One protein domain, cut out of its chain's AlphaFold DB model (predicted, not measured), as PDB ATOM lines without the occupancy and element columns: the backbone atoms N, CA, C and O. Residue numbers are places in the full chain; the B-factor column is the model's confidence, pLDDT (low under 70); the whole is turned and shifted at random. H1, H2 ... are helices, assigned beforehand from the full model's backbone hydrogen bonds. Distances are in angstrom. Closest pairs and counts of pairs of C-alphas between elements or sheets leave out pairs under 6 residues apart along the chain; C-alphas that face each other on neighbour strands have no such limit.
ATOM      1  N   ASN A 163    -152.433 157.135  58.536       72.50
ATOM      2  CA  ASN A 163    -152.931 155.754  58.590       72.50
ATOM      3  C   ASN A 163    -154.368 155.646  58.037       72.50
ATOM      4  O   ASN A 163    -154.737 154.615  57.489       72.50
ATOM      5  N   SER A 164    -155.136 156.741  58.087       76.31
ATOM      6  CA  SER A 164    -156.444 156.899  57.452       76.31
ATOM      7  C   SER A 164    -156.484 156.570  55.954       76.31
ATOM      8  O   SER A 164    -157.456 155.958  55.525       76.31
ATOM      9  N   VAL A 165    -155.471 156.916  55.149       80.44
ATOM     10  CA  VAL A 165    -155.462 156.621  53.702       80.44
ATOM     11  C   VAL A 165    -155.319 155.120  53.477       80.44
ATOM     12  O   VAL A 165    -156.135 154.537  52.768       80.44
ATOM     13  N   ILE A 166    -154.353 154.488  54.149       82.88
ATOM     14  CA  ILE A 166    -154.129 153.037  54.082       82.88
ATOM     15  C   ILE A 166    -155.377 152.300  54.566       82.88
ATOM     16  O   ILE A 166    -155.897 151.451  53.850       82.88
ATOM     17  N   SER A 167    -155.925 152.684  55.722       84.75
ATOM     18  CA  SER A 167    -157.144 152.083  56.266       84.75
ATOM     19  C   SER A 167    -158.357 152.290  55.360       84.75
ATOM     20  O   SER A 167    -159.167 151.380  55.228       84.75
ATOM     21  N   SER A 168    -158.487 153.445  54.697       90.88
ATOM     22  CA  SER A 168    -159.582 153.676  53.745       90.88
ATOM     23  C   SER A 168    -159.471 152.786  52.510       90.88
ATOM     24  O   SER A 168    -160.479 152.333  51.975       90.88
ATOM     25  N   LEU A 169    -158.247 152.517  52.059       89.19
ATOM     26  CA  LEU A 169    -157.971 151.729  50.867       89.19
ATOM     27  C   LEU A 169    -158.105 150.231  51.175       89.19
ATOM     28  O   LEU A 169    -158.732 149.503  50.408       89.19
ATOM     29  N   GLU A 170    -157.647 149.799  52.354       89.56
ATOM     30  CA  GLU A 170    -157.960 148.481  52.914       89.56
ATOM     31  C   GLU A 170    -159.479 148.296  53.054       89.56
ATOM     32  O   GLU A 170    -160.007 147.291  52.588       89.56
ATOM     33  N   ALA A 171    -160.206 149.270  53.613       91.31
ATOM     34  CA  ALA A 171    -161.662 149.201  53.750       91.31
ATOM     35  C   ALA A 171    -162.361 149.060  52.390       91.31
ATOM     36  O   ALA A 171    -163.230 148.203  52.244       91.31
ATOM     37  N   LYS A 172    -161.916 149.810  51.373       92.38
ATOM     38  CA  LYS A 172    -162.411 149.668  49.996       92.38
ATOM     39  C   LYS A 172    -162.159 148.280  49.429       92.38
ATOM     40  O   LYS A 172    -163.027 147.759  48.755       92.38
ATOM     41  N   MET A 173    -161.028 147.636  49.724       90.31
ATOM     42  CA  MET A 173    -160.805 146.232  49.340       90.31
ATOM     43  C   MET A 173    -161.738 145.264  50.071       90.31
ATOM     44  O   MET A 173    -161.917 144.124  49.630       90.31
ATOM     45  N   LEU A 174    -162.291 145.672  51.217       88.00
ATOM     46  CA  LEU A 174    -163.178 144.834  52.005       88.00
ATOM     47  C   LEU A 174    -164.637 144.854  51.536       88.00
ATOM     48  O   LEU A 174    -165.363 143.923  51.889       88.00
ATOM     49  N   GLU A 175    -165.040 145.839  50.737       92.56
ATOM     50  CA  GLU A 175    -166.409 145.990  50.246       92.56
ATOM     51  C   GLU A 175    -166.874 144.781  49.403       92.56
ATOM     52  O   GLU A 175    -166.102 144.143  48.684       92.56
ATOM     53  N   ALA A 176    -168.166 144.442  49.491       88.94
ATOM     54  CA  ALA A 176    -168.726 143.254  48.833       88.94
ATOM     55  C   ALA A 176    -168.776 143.367  47.296       88.94
ATOM     56  O   ALA A 176    -168.737 142.354  46.597       88.94
ATOM     57  N   ASN A 177    -168.839 144.597  46.781       91.25
ATOM     58  CA  ASN A 177    -169.070 144.894  45.366       91.25
ATOM     59  C   ASN A 177    -167.784 145.235  44.598       91.25
ATOM     60  O   ASN A 177    -167.842 145.755  43.487       91.25
ATOM     61  N   VAL A 178    -166.617 144.958  45.180       93.75
ATOM     62  CA  VAL A 178    -165.328 145.292  44.568       93.75
ATOM     63  C   VAL A 178    -165.049 144.323  43.435       93.75
ATOM     64  O   VAL A 178    -165.038 143.104  43.626       93.75
ATOM     65  N   SER A 179    -164.808 144.865  42.245       96.50
ATOM     66  CA  SER A 179    -164.373 144.073  41.102       96.50
ATOM     67  C   SER A 179    -162.976 143.485  41.355       96.50
ATOM     68  O   SER A 179    -162.166 144.048  42.094       96.50
ATOM     69  N   PHE A 180    -162.648 142.351  40.729       95.00
ATOM     70  CA  PHE A 180    -161.310 141.764  40.882       95.00
ATOM     71  C   PHE A 180    -160.204 142.711  40.384       95.00
ATOM     72  O   PHE A 180    -159.145 142.803  41.000       95.00
ATOM     73  N   SER A 181    -160.451 143.460  39.305       95.38
ATOM     74  CA  SER A 181    -159.506 144.454  38.784       95.38
ATOM     75  C   SER A 181    -159.265 145.591  39.779       95.38
ATOM     76  O   SER A 181    -158.112 145.969  39.994       95.38
ATOM     77  N   ASP A 182    -160.315 146.095  40.434       95.38
ATOM     78  CA  ASP A 182    -160.179 147.096  41.496       95.38
ATOM     79  C   ASP A 182    -159.429 146.539  42.701       95.38
ATOM     80  O   ASP A 182    -158.526 147.197  43.215       95.38
ATOM     81  N   PHE A 183    -159.735 145.305  43.104       93.88
ATOM     82  CA  PHE A 183    -159.020 144.616  44.173       93.88
ATOM     83  C   PHE A 183    -157.516 144.519  43.878       93.88
ATOM     84  O   PHE A 183    -156.700 144.877  44.726       93.88
ATOM     85  N   VAL A 184    -157.134 144.100  42.666       92.94
ATOM     86  CA  VAL A 184    -155.725 144.027  42.244       92.94
ATOM     87  C   VAL A 184    -155.086 145.416  42.206       92.94
ATOM     88  O   VAL A 184    -153.949 145.575  42.651       92.94
ATOM     89  N   ARG A 185    -155.800 146.436  41.713       93.81
ATOM     90  CA  ARG A 185    -155.315 147.825  41.691       93.81
ATOM     91  C   ARG A 185    -155.027 148.334  43.104       93.81
ATOM     92  O   ARG A 185    -153.959 148.896  43.337       93.81
ATOM     93  N   TYR A 186    -155.942 148.104  44.039       92.81
ATOM     94  CA  TYR A 186    -155.784 148.497  45.435       92.81
ATOM     95  C   TYR A 186    -154.662 147.726  46.134       92.81
ATOM     96  O   TYR A 186    -153.822 148.339  46.787       92.81
ATOM     97  N   ALA A 187    -154.577 146.411  45.925       90.38
ATOM     98  CA  ALA A 187    -153.508 145.589  46.485       90.38
ATOM     99  C   ALA A 187    -152.119 146.052  46.012       90.38
ATOM    100  O   ALA A 187    -151.197 146.179  46.816       90.38
ATOM    101  N   ARG A 188    -151.975 146.378  44.719       90.56
ATOM    102  CA  ARG A 188    -150.728 146.935  44.169       90.56
ATOM    103  C   ARG A 188    -150.400 148.311  44.742       90.56
ATOM    104  O   ARG A 188    -149.230 148.598  44.972       90.56
ATOM    105  N   HIS A 189    -151.409 149.151  44.973       90.62
ATOM    106  CA  HIS A 189    -151.208 150.458  45.597       90.62
ATOM    107  C   HIS A 189    -150.693 150.316  47.033       90.62
ATOM    108  O   HIS A 189    -149.703 150.952  47.384       90.62
ATOM    109  N   LEU A 190    -151.302 149.433  47.834       89.06
ATOM    110  CA  LEU A 190    -150.842 149.149  49.198       89.06
ATOM    111  C   LEU A 190    -149.410 148.617  49.222       89.06
ATOM    112  O   LEU A 190    -148.622 149.029  50.068       89.06
ATOM    113  N   GLU A 191    -149.059 147.731  48.290       88.56
ATOM    114  CA  GLU A 191    -147.704 147.188  48.211       88.56
ATOM    115  C   GLU A 191    -146.684 148.262  47.816       88.56
ATOM    116  O   GLU A 191    -145.621 148.359  48.428       88.56
ATOM    117  N   LYS A 192    -147.022 149.131  46.855       89.38
ATOM    118  CA  LYS A 192    -146.171 150.267  46.481       89.38
ATOM    119  C   LYS A 192    -145.978 151.240  47.646       89.38
ATOM    120  O   LYS A 192    -144.862 151.709  47.874       89.38
ATOM    121  N   ASP A 193    -147.037 151.532  48.397       87.56
ATOM    122  CA  ASP A 193    -146.960 152.386  49.586       87.56
ATOM    123  C   ASP A 193    -146.100 151.742  50.679       87.56
ATOM    124  O   ASP A 193    -145.282 152.422  51.304       87.56
ATOM    125  N   ARG A 194    -146.228 150.422  50.874       84.75
ATOM    126  CA  ARG A 194    -145.411 149.643  51.811       84.75
ATOM    127  C   ARG A 194    -143.932 149.697  51.438       84.75
ATOM    128  O   ARG A 194    -143.126 150.070  52.284       84.75
ATOM    129  N   GLN A 195    -143.595 149.435  50.177       87.75
ATOM    130  CA  GLN A 195    -142.223 149.533  49.667       87.75
ATOM    131  C   GLN A 195    -141.669 150.953  49.801       87.75
ATOM    132  O   GLN A 195    -140.542 151.148  50.241       87.75
ATOM    133  N   THR A 196    -142.476 151.970  49.490       87.62
ATOM    134  CA  THR A 196    -142.069 153.373  49.646       87.62
ATOM    135  C   THR A 196    -141.762 153.697  51.108       87.62
ATOM    136  O   THR A 196    -140.799 154.404  51.398       87.62
ATOM    137  N   LYS A 197    -142.563 153.178  52.044       84.31
ATOM    138  CA  LYS A 197    -142.336 153.343  53.480       84.31
ATOM    139  C   LYS A 197    -141.079 152.608  53.947       84.31
ATOM    140  O   LYS A 197    -140.305 153.193  54.693       84.31
ATOM    141  N   GLU A 198    -140.871 151.371  53.509       84.31
ATOM    142  CA  GLU A 198    -139.679 150.576  53.836       84.31
ATOM    143  C   GLU A 198    -138.404 151.244  53.303       84.31
ATOM    144  O   GLU A 198    -137.470 151.457  54.069       84.31
ATOM    145  N   ASN A 199    -138.406 151.698  52.046       87.38
ATOM    146  CA  ASN A 199    -137.282 152.425  51.449       87.38
ATOM    147  C   ASN A 199    -136.963 153.722  52.204       87.38
ATOM    148  O   ASN A 199    -135.797 154.067  52.370       87.38
ATOM    149  N   ARG A 200    -137.989 154.438  52.684       82.94
ATOM    150  CA  ARG A 200    -137.795 155.637  53.515       82.94
ATOM    151  C   ARG A 200    -137.190 155.297  54.867       82.94
ATOM    152  O   ARG A 200    -136.225 155.935  55.247       82.94
ATOM    153  N   ILE A 201    -137.716 154.284  55.557       79.56
ATOM    154  CA  ILE A 201    -137.160 153.831  56.841       79.56
ATOM    155  C   ILE A 201    -135.697 153.425  56.663       79.56
ATOM    156  O   ILE A 201    -134.868 153.779  57.490       79.56
ATOM    157  N   HIS A 202    -135.371 152.729  55.574       82.69
ATOM    158  CA  HIS A 202    -134.001 152.337  55.270       82.69
ATOM    159  C   HIS A 202    -133.101 153.548  54.971       82.69
ATOM    160  O   HIS A 202    -131.965 153.596  55.435       82.69
ATOM    161  N   ALA A 203    -133.588 154.536  54.217       84.19
ATOM    162  CA  ALA A 203    -132.846 155.772  53.961       84.19
ATOM    163  C   ALA A 203    -132.630 156.586  55.249       84.19
ATOM    164  O   ALA A 203    -131.526 157.064  55.493       84.19
ATOM    165  N   ASP A 204    -133.658 156.697  56.093       79.44
ATOM    166  CA  ASP A 204    -133.590 157.382  57.384       79.44
ATOM    167  C   ASP A 204    -132.637 156.657  58.349       79.44
ATOM    168  O   ASP A 204    -131.849 157.310  59.027       79.44
ATOM    169  N   ALA A 205    -132.654 155.320  58.374       78.56
ATOM    170  CA  ALA A 205    -131.725 154.515  59.165       78.56
ATOM    171  C   ALA A 205    -130.271 154.716  58.710       78.56
ATOM    172  O   ALA A 205    -129.402 154.942  59.546       78.56
ATOM    173  N   ALA A 206    -130.022 154.730  57.396       81.62
ATOM    174  CA  ALA A 206    -128.693 154.991  56.844       81.62
ATOM    175  C   ALA A 206    -128.181 156.409  57.163       81.62
ATOM    176  O   ALA A 206    -126.982 156.603  57.324       81.62
ATOM    177  N   MET A 207    -129.073 157.402  57.276       77.94
ATOM    178  CA  MET A 207    -128.707 158.761  57.702       77.94
ATOM    179  C   MET A 207    -128.518 158.891  59.223       77.94
ATOM    180  O   MET A 207    -127.826 159.801  59.677       77.94
ATOM    181  N   ALA A 208    -129.162 158.030  60.014       69.25
ATOM    182  CA  ALA A 208    -129.090 158.060  61.472       69.25
ATOM    183  C   ALA A 208    -127.814 157.404  62.030       69.25
ATOM    184  O   ALA A 208    -127.414 157.737  63.150       69.25
ATOM    185  N   ASP A 209    -127.159 156.529  61.258       71.75
ATOM    186  CA  ASP A 209    -125.890 155.907  61.641       71.75
ATOM    187  C   ASP A 209    -124.826 156.987  61.925       71.75
ATOM    188  O   ASP A 209    -124.329 157.678  61.037       71.75
ATOM    189  N   GLY A 210    -124.505 157.159  63.211       68.12
ATOM    190  CA  GLY A 210    -123.449 158.050  63.703       68.12
ATOM    191  C   GLY A 210    -123.906 159.345  64.379       68.12
ATOM    192  O   GLY A 210    -123.082 159.991  65.023       68.12
ATOM    193  N   THR A 211    -125.188 159.730  64.315       62.84
ATOM    194  CA  THR A 211    -125.616 161.040  64.855       62.84
ATOM    195  C   THR A 211    -126.095 161.021  66.305       62.84
ATOM    196  O   THR A 211    -126.081 162.072  66.935       62.84
ATOM    197  N   HIS A 212    -126.472 159.873  66.881       58.47
ATOM    198  CA  HIS A 212    -127.039 159.858  68.240       58.47
ATOM    199  C   HIS A 212    -126.962 158.504  68.973       58.47
ATOM    200  O   HIS A 212    -127.923 158.116  69.611       58.47
ATOM    201  N   GLY A 213    -125.868 157.737  68.907       72.19
ATOM    202  CA  GLY A 213    -125.695 156.525  69.747       72.19
ATOM    203  C   GLY A 213    -126.742 155.402  69.577       72.19
ATOM    204  O   GLY A 213    -126.650 154.374  70.242       72.19
ATOM    205  N   PHE A 214    -127.722 155.572  68.688       67.62
ATOM    206  CA  PHE A 214    -128.643 154.542  68.241       67.62
ATOM    207  C   PHE A 214    -128.014 153.891  67.018       67.62
ATOM    208  O   PHE A 214    -127.927 154.508  65.960       67.62
ATOM    209  N   THR A 215    -127.532 152.667  67.186       75.12
ATOM    210  CA  THR A 215    -127.021 151.859  66.080       75.12
ATOM    211  C   THR A 215    -128.180 151.412  65.190       75.12
ATOM    212  O   THR A 215    -129.301 151.206  65.668       75.12
ATOM    213  N   SER A 216    -127.932 151.229  63.894       74.38
ATOM    214  CA  SER A 216    -128.864 150.565  62.967       74.38
ATOM    215  C   SER A 216    -129.425 149.242  63.524       74.38
ATOM    216  O   SER A 216    -130.624 148.977  63.400       74.38
ATOM    217  N   GLU A 217    -128.610 148.486  64.267       79.19
ATOM    218  CA  GLU A 217    -129.008 147.264  64.986       79.19
ATOM    219  C   GLU A 217    -130.183 147.482  65.955       79.19
ATOM    220  O   GLU A 217    -131.075 146.635  66.072       79.19
ATOM    221  N   TYR A 218    -130.242 148.635  66.638       80.94
ATOM    222  CA  TYR A 218    -131.357 148.958  67.528       80.94
ATOM    223  C   TYR A 218    -132.669 149.034  66.743       80.94
ATOM    224  O   TYR A 218    -133.667 148.427  67.143       80.94
ATOM    225  N   PHE A 219    -132.674 149.713  65.595       76.56
ATOM    226  CA  PHE A 219    -133.867 149.833  64.757       76.56
ATOM    227  C   PHE A 219    -134.289 148.491  64.154       76.56
ATOM    228  O   PHE A 219    -135.486 148.187  64.128       76.56
ATOM    229  N   GLU A 220    -133.337 147.656  63.740       80.69
ATOM    230  CA  GLU A 220    -133.623 146.295  63.280       80.69
ATOM    231  C   GLU A 220    -134.237 145.433  64.385       80.69
ATOM    232  O   GLU A 220    -135.230 144.735  64.150       80.69
ATOM    233  N   SER A 221    -133.723 145.528  65.615       82.62
ATOM    234  CA  SER A 221    -134.264 144.797  66.765       82.62
ATOM    235  C   SER A 221    -135.694 145.236  67.103       82.62
ATOM    236  O   SER A 221    -136.568 144.398  67.339       82.62
ATOM    237  N   VAL A 222    -135.982 146.543  67.054       82.12
ATOM    238  CA  VAL A 222    -137.327 147.093  67.277       82.12
ATOM    239  C   VAL A 222    -138.274 146.631  66.173       82.12
ATOM    240  O   VAL A 222    -139.402 146.219  66.465       82.12
ATOM    241  N   ASN A 223    -137.823 146.640  64.917       77.94
ATOM    242  CA  ASN A 223    -138.630 146.181  63.794       77.94
ATOM    243  C   ASN A 223    -138.944 144.682  63.914       77.94
ATOM    244  O   ASN A 223    -140.111 144.294  63.830       77.94
ATOM    245  N   THR A 224    -137.939 143.864  64.232       82.00
ATOM    246  CA  THR A 224    -138.070 142.416  64.455       82.00
ATOM    247  C   THR A 224    -139.029 142.115  65.608       82.00
ATOM    248  O   THR A 224    -139.971 141.340  65.445       82.00
ATOM    249  N   ASN A 225    -138.886 142.803  66.743       80.12
ATOM    250  CA  ASN A 225    -139.794 142.669  67.883       80.12
ATOM    251  C   ASN A 225    -141.226 143.092  67.536       80.12
ATOM    252  O   ASN A 225    -142.193 142.465  67.978       80.12
ATOM    253  N   SER A 226    -141.389 144.132  66.717       76.19
ATOM    254  CA  SER A 226    -142.705 144.558  66.246       76.19
ATOM    255  C   SER A 226    -143.336 143.540  65.288       76.19
ATOM    256  O   SER A 226    -144.542 143.306  65.366       76.19
ATOM    257  N   ALA A 227    -142.536 142.895  64.434       69.50
ATOM    258  CA  ALA A 227    -142.982 141.846  63.525       69.50
ATOM    259  C   ALA A 227    -143.403 140.584  64.291       69.50
ATOM    260  O   ALA A 227    -144.454 140.018  64.002       69.50
ATOM    261  N   ILE A 228    -142.646 140.203  65.325       75.69
ATOM    262  CA  ILE A 228    -142.994 139.100  66.230       75.69
ATOM    263  C   ILE A 228    -144.315 139.401  66.954       75.69
ATOM    264  O   ILE A 228    -145.207 138.556  66.992       75.69
ATOM    265  N   ARG A 229    -144.485 140.626  67.475       69.62
ATOM    266  CA  ARG A 229    -145.708 141.044  68.185       69.62
ATOM    267  C   ARG A 229    -146.954 141.100  67.309       69.62
ATOM    268  O   ARG A 229    -148.048 140.894  67.822       69.62
ATOM    269  N   ARG A 230    -146.820 141.380  66.008       61.94
ATOM    270  CA  ARG A 230    -147.964 141.383  65.076       61.94
ATOM    271  C   ARG A 230    -148.440 139.984  64.695       61.94
ATOM    272  O   ARG A 230    -149.443 139.874  63.996       61.94
ATOM    273  N   GLY A 231    -147.760 138.940  65.167       49.97
ATOM    274  CA  GLY A 231    -148.089 137.566  64.841       49.97
ATOM    275  C   GLY A 231    -147.852 137.257  63.364       49.97
ATOM    276  O   GLY A 231    -147.791 138.114  62.483       49.97
ATOM    277  N   THR A 232    -147.755 135.972  63.066       51.22
ATOM    278  CA  THR A 232    -147.689 135.420  61.708       51.22
ATOM    279  C   THR A 232    -148.900 135.771  60.827       51.22
ATOM    280  O   THR A 232    -148.891 135.449  59.640       51.22
ATOM    281  N   GLU A 233    -149.913 136.465  61.360       49.53
ATOM    282  CA  GLU A 233    -151.183 136.786  60.699       49.53
ATOM    283  C   GLU A 233    -151.053 137.666  59.452       49.53
ATOM    284  O   GLU A 233    -151.949 137.675  58.609       49.53
ATOM    285  N   ARG A 234    -149.937 138.378  59.281       53.75
ATOM    286  CA  ARG A 234    -149.668 139.136  58.054       53.75
ATOM    287  C   ARG A 234    -148.225 138.981  57.596       53.75
ATOM    288  O   ARG A 234    -147.570 139.974  57.286       53.75
ATOM    289  N   ARG A 235    -147.712 137.747  57.493       51.41
ATOM    290  CA  ARG A 235    -146.630 137.510  56.521       51.41
ATOM    291  C   ARG A 235    -147.205 137.882  55.162       51.41
ATOM    292  O   ARG A 235    -147.993 137.122  54.605       51.41
ATOM    293  N   GLY A 236    -146.898 139.100  54.717       56.34
ATOM    294  CA  GLY A 236    -147.302 139.636  53.430       56.34
ATOM    295  C   GLY A 236    -146.789 138.692  52.366       56.34
ATOM    296  O   GLY A 236    -145.634 138.782  51.960       56.34
ATOM    297  N   LEU A 237    -147.627 137.733  51.974       58.53
ATOM    298  CA  LEU A 237    -147.376 136.949  50.785       58.53
ATOM    299  C   LEU A 237    -147.149 137.967  49.674       58.53
ATOM    300  O   LEU A 237    -147.925 138.927  49.596       58.53
ATOM    301  N   PRO A 238    -146.094 137.804  48.864       62.97
ATOM    302  CA  PRO A 238    -145.798 138.750  47.810       62.97
ATOM    303  C   PRO A 238    -147.050 138.889  46.939       62.97
ATOM    304  O   PRO A 238    -147.433 137.982  46.196       62.97
ATOM    305  N   MET A 239    -147.710 140.043  47.065       66.62
ATOM    306  CA  MET A 239    -148.911 140.439  46.318       66.62
ATOM    307  C   MET A 239    -148.578 140.702  44.837       66.62
ATOM    308  O   MET A 239    -149.354 141.308  44.105       66.62
ATOM    309  N   THR A 240    -147.401 140.273  44.382       70.94
ATOM    310  CA  THR A 240    -146.894 140.451  43.025       70.94
ATOM    311  C   THR A 240    -147.479 139.417  42.067       70.94
ATOM    312  O   THR A 240    -147.716 139.734  40.902       70.94
ATOM    313  N   HIS A 241    -147.781 138.203  42.540       84.56
ATOM    314  CA  HIS A 241    -148.346 137.155  41.694       84.56
ATOM    315  C   HIS A 241    -149.868 137.289  41.556       84.56
ATOM    316  O   HIS A 241    -150.624 137.270  42.524       84.56
ATOM    317  N   LEU A 242    -150.355 137.356  40.314       87.69
ATOM    318  CA  LEU A 242    -151.796 137.407  40.033       87.69
ATOM    319  C   LEU A 242    -152.545 136.180  40.568       87.69
ATOM    320  O   LEU A 242    -153.694 136.302  40.983       87.69
ATOM    321  N   MET A 243    -151.891 135.018  40.608       89.12
ATOM    322  CA  MET A 243    -152.489 133.786  41.129       89.12
ATOM    323  C   MET A 243    -152.704 133.838  42.642       89.12
ATOM    324  O   MET A 243    -153.750 133.407  43.117       89.12
ATOM    325  N   THR A 244    -151.769 134.416  43.405       87.56
ATOM    326  CA  THR A 244    -151.932 134.570  44.860       87.56
ATOM    327  C   THR A 244    -153.009 135.604  45.178       87.56
ATOM    328  O   THR A 244    -153.860 135.355  46.030       87.56
ATOM    329  N   LEU A 245    -153.046 136.711  44.429       89.06
ATOM    330  CA  LEU A 245    -154.124 137.703  44.487       89.06
ATOM    331  C   LEU A 245    -155.492 137.091  44.158       89.06
ATOM    332  O   LEU A 245    -156.464 137.341  44.869       89.06
ATOM    333  N   GLY A 246    -155.563 136.271  43.108       91.50
ATOM    334  CA  GLY A 246    -156.768 135.548  42.706       91.50
ATOM    335  C   GLY A 246    -157.242 134.583  43.788       91.50
ATOM    336  O   GLY A 246    -158.393 134.656  44.212       91.50
ATOM    337  N   ALA A 247    -156.345 133.735  44.295       92.38
ATOM    338  CA  ALA A 247    -156.647 132.798  45.373       92.38
ATOM    339  C   ALA A 247    -157.137 133.520  46.637       92.38
ATOM    340  O   ALA A 247    -158.104 133.085  47.261       92.38
ATOM    341  N   PHE A 248    -156.524 134.652  46.989       89.56
ATOM    342  CA  PHE A 248    -156.947 135.453  48.133       89.56
ATOM    343  C   PHE A 248    -158.323 136.090  47.912       89.56
ATOM    344  O   PHE A 248    -159.192 135.991  48.779       89.56
ATOM    345  N   TYR A 249    -158.553 136.698  46.746       93.19
ATOM    346  CA  TYR A 249    -159.826 137.326  46.396       93.19
ATOM    347  C   TYR A 249    -160.977 136.312  46.377       93.19
ATOM    348  O   TYR A 249    -161.972 136.481  47.088       93.19
ATOM    349  N   TYR A 250    -160.835 135.222  45.616       93.31
ATOM    350  CA  TYR A 250    -161.876 134.202  45.499       93.31
ATOM    351  C   TYR A 250    -162.021 133.378  46.776       93.31
ATOM    352  O   TYR A 250    -163.145 133.096  47.181       93.31
ATOM    353  N   GLY A 251    -160.924 133.055  47.466       91.38
ATOM    354  CA  GLY A 251    -160.968 132.356  48.751       91.38
ATOM    355  C   GLY A 251    -161.692 133.171  49.821       91.38
ATOM    356  O   GLY A 251    -162.508 132.637  50.573       91.38
ATOM    357  N   ARG A 252    -161.467 134.488  49.853       88.94
ATOM    358  CA  ARG A 252    -162.197 135.394  50.741       88.94
ATOM    359  C   ARG A 252    -163.672 135.499  50.369       88.94
ATOM    360  O   ARG A 252    -164.521 135.415  51.253       88.94
ATOM    361  N   ARG A 253    -163.992 135.650  49.082       90.69
ATOM    362  CA  ARG A 253    -165.381 135.705  48.606       90.69
ATOM    363  C   ARG A 253    -166.133 134.411  48.912       90.69
ATOM    364  O   ARG A 253    -167.270 134.470  49.366       90.69
ATOM    365  N   LEU A 254    -165.469 133.266  48.752       90.38
ATOM    366  CA  LEU A 254    -165.987 131.962  49.142       90.38
ATOM    367  C   LEU A 254    -166.267 131.930  50.646       90.38
ATOM    368  O   LEU A 254    -167.403 131.689  51.022       90.38
ATOM    369  N   ARG A 255    -165.297 132.264  51.510       88.44
ATOM    370  CA  ARG A 255    -165.504 132.310  52.973       88.44
ATOM    371  C   ARG A 255    -166.668 133.209  53.386       88.44
ATOM    372  O   ARG A 255    -167.460 132.819  54.237       88.44
ATOM    373  N   ASN A 256    -166.798 134.381  52.768       87.06
ATOM    374  CA  ASN A 256    -167.917 135.283  53.034       87.06
ATOM    375  C   ASN A 256    -169.252 134.677  52.582       87.06
ATOM    376  O   ASN A 256    -170.224 134.743  53.327       87.06
ATOM    377  N   GLY A 257    -169.292 134.037  51.409       85.25
ATOM    378  CA  GLY A 257    -170.473 133.307  50.942       85.25
ATOM    379  C   GLY A 257    -170.850 132.162  51.883       85.25
ATOM    380  O   GLY A 257    -172.006 132.036  52.262       85.25
ATOM    381  N   ILE A 258    -169.862 131.394  52.342       87.06
ATOM    382  CA  ILE A 258    -170.004 130.311  53.324       87.06
ATOM    383  C   ILE A 258    -170.566 130.815  54.661       87.06
ATOM    384  O   ILE A 258    -171.366 130.123  55.289       87.06
ATOM    385  N   ALA A 259    -170.134 131.994  55.111       85.38
ATOM    386  CA  ALA A 259    -170.600 132.596  56.356       85.38
ATOM    387  C   ALA A 259    -172.028 133.158  56.241       85.38
ATOM    388  O   ALA A 259    -172.756 133.182  57.230       85.38
ATOM    389  N   GLN A 260    -172.419 133.612  55.048       82.19
ATOM    390  CA  GLN A 260    -173.745 134.173  54.779       82.19
ATOM    391  C   GLN A 260    -174.787 133.116  54.404       82.19
ATOM    392  O   GLN A 260    -175.984 133.390  54.498       82.19
ATOM    393  N   THR A 261    -174.379 131.916  53.982       81.00
ATOM    394  CA  THR A 261    -175.341 130.872  53.636       81.00
ATOM    395  C   THR A 261    -176.093 130.392  54.880       81.00
ATOM    396  O   THR A 261    -175.485 130.065  55.906       81.00
ATOM    397  N   PRO A 262    -177.436 130.311  54.818       84.19
ATOM    398  CA  PRO A 262    -178.221 129.788  55.923       84.19
ATOM    399  C   PRO A 262    -177.781 128.354  56.228       84.19
ATOM    400  O   PRO A 262    -177.490 127.566  55.325       84.19
ATOM    401  N   ARG A 263    -177.755 127.990  57.517       80.44
ATOM    402  CA  ARG A 263    -177.295 126.666  57.991       80.44
ATOM    403  C   ARG A 263    -178.000 125.489  57.297       80.44
ATOM    404  O   ARG A 263    -177.454 124.390  57.252       80.44
ATOM    405  N   THR A 264    -179.194 125.712  56.753       74.44
ATOM    406  CA  THR A 264    -179.978 124.740  55.979       74.44
ATOM    407  C   THR A 264    -179.344 124.404  54.626       74.44
ATOM    408  O   THR A 264    -179.269 123.227  54.286       74.44
ATOM    409  N   ALA A 265    -178.801 125.390  53.904       81.88
ATOM    410  CA  ALA A 265    -178.110 125.181  52.626       81.88
ATOM    411  C   ALA A 265    -176.798 124.399  52.798       81.88
ATOM    412  O   ALA A 265    -176.392 123.622  51.939       81.88
ATOM    413  N   TRP A 266    -176.146 124.556  53.951       82.56
ATOM    414  CA  TRP A 266    -174.975 123.756  54.297       82.56
ATOM    415  C   TRP A 266    -175.299 122.283  54.504       82.56
ATOM    416  O   TRP A 266    -174.507 121.427  54.122       82.56
ATOM    417  N   ARG A 267    -176.463 121.975  55.089       82.19
ATOM    418  CA  ARG A 267    -176.908 120.588  55.248       82.19
ATOM    419  C   ARG A 267    -177.178 119.959  53.887       82.19
ATOM    420  O   ARG A 267    -176.676 118.871  53.647       82.19
ATOM    421  N   THR A 268    -177.875 120.649  52.985       83.88
ATOM    422  CA  THR A 268    -178.160 120.121  51.639       83.88
ATOM    423  C   THR A 268    -176.893 119.928  50.810       83.88
ATOM    424  O   THR A 268    -176.717 118.862  50.231       83.88
ATOM    425  N   LEU A 269    -175.959 120.885  50.823       84.00
ATOM    426  CA  LEU A 269    -174.642 120.711  50.197       84.00
ATOM    427  C   LEU A 269    -173.892 119.514  50.782       84.00
ATOM    428  O   LEU A 269    -173.318 118.727  50.039       84.00
ATOM    429  N   ARG A 270    -173.925 119.345  52.107       85.44
ATOM    430  CA  ARG A 270    -173.288 118.207  52.770       85.44
ATOM    431  C   ARG A 270    -173.925 116.877  52.354       85.44
ATOM    432  O   ARG A 270    -173.183 115.935  52.129       85.44
ATOM    433  N   TYR A 271    -175.247 116.813  52.190       85.25
ATOM    434  CA  TYR A 271    -175.936 115.627  51.664       85.25
ATOM    435  C   TYR A 271    -175.545 115.319  50.212       85.25
ATOM    436  O   TYR A 271    -175.242 114.174  49.899       85.25
ATOM    437  N   VAL A 272    -175.477 116.332  49.341       89.19
ATOM    438  CA  VAL A 272    -175.101 116.146  47.927       89.19
ATOM    439  C   VAL A 272    -173.636 115.725  47.777       89.19
ATOM    440  O   VAL A 272    -173.330 114.859  46.965       89.19
ATOM    441  N   PHE A 273    -172.725 116.311  48.560       88.38
ATOM    442  CA  PHE A 273    -171.292 116.021  48.457       88.38
ATOM    443  C   PHE A 273    -170.842 114.775  49.227       88.38
ATOM    444  O   PHE A 273    -169.877 114.147  48.805       88.38
ATOM    445  N   LEU A 274    -171.490 114.419  50.346       87.19
ATOM    446  CA  LEU A 274    -171.143 113.214  51.113       87.19
ATOM    447  C   LEU A 274    -172.020 111.996  50.806       87.19
ATOM    448  O   LEU A 274    -171.729 110.939  51.354       87.19
ATOM    449  N   GLY A 275    -173.026 112.118  49.931       73.94
ATOM    450  CA  GLY A 275    -173.744 110.979  49.350       73.94
ATOM    451  C   GLY A 275    -174.229 109.964  50.385       73.94
ATOM    452  O   GLY A 275    -173.837 108.801  50.317       73.94
TER     453      GLY A 275
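Overview. This is residues 163 to 275 of the 276 residues of the protein "J domain-containing protein" of Leishmania major (UniProt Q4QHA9). One long helix, H2, has a shorter helix folded back at each end, H1 and H3; H4 leads away from its first end to H5, whose residues 267 to 274 stick out. The 113 printed residues hold five named helices, H1 to H5 in order, and no named strand: all helix. The whole is extended, 70 by 27 by 25 A, with a radius of gyration of the C-alphas of 20.4 A.

Along the chain. H2, residues 180 to 208, runs 41.6 A from C-alpha 180 at (-161.310, 141.764, 40.882). H1 is residues 163 to 174, 16.4 A; H3 216 to 229, 20.0 A; H4 242 to 260, 26.6 A; H5 263 to 274, 16.3 A, ending at (-171.143, 113.214, 51.113).

Arrangement. H2 is the hub. H1 and H2 form a hairpin, touching at Met 173 and Phe 183, closest C-alphas 5.7 A, at a shallow tilt of 26 degrees, opposite ways; residues 182 to 190 of H2 alone touch H1. H2 and H3 form another, closest C-alphas Ala 205 and Ser 216, 6.2 A, at 35.2 degrees, only just steep. H4 touches H2 by residues 245 to 249 alone, closest C-alphas Leu 245 and Val 184, 6.9 A, at a steep tilt of 62 degrees. H5 is only just apart from H4, closest 8.3 A. In H1 to H5 every O i to N i+4 pair is within hydrogen-bond range.

Size, cuts and confidence. The C-alphas farthest apart, Thr 211 and Gly 275, are 71.2 A apart. The printed part has no cut. The H3 to H4 link is long, 12 residues; pLDDT is under 70 at 17 residues, among them 229 to 239.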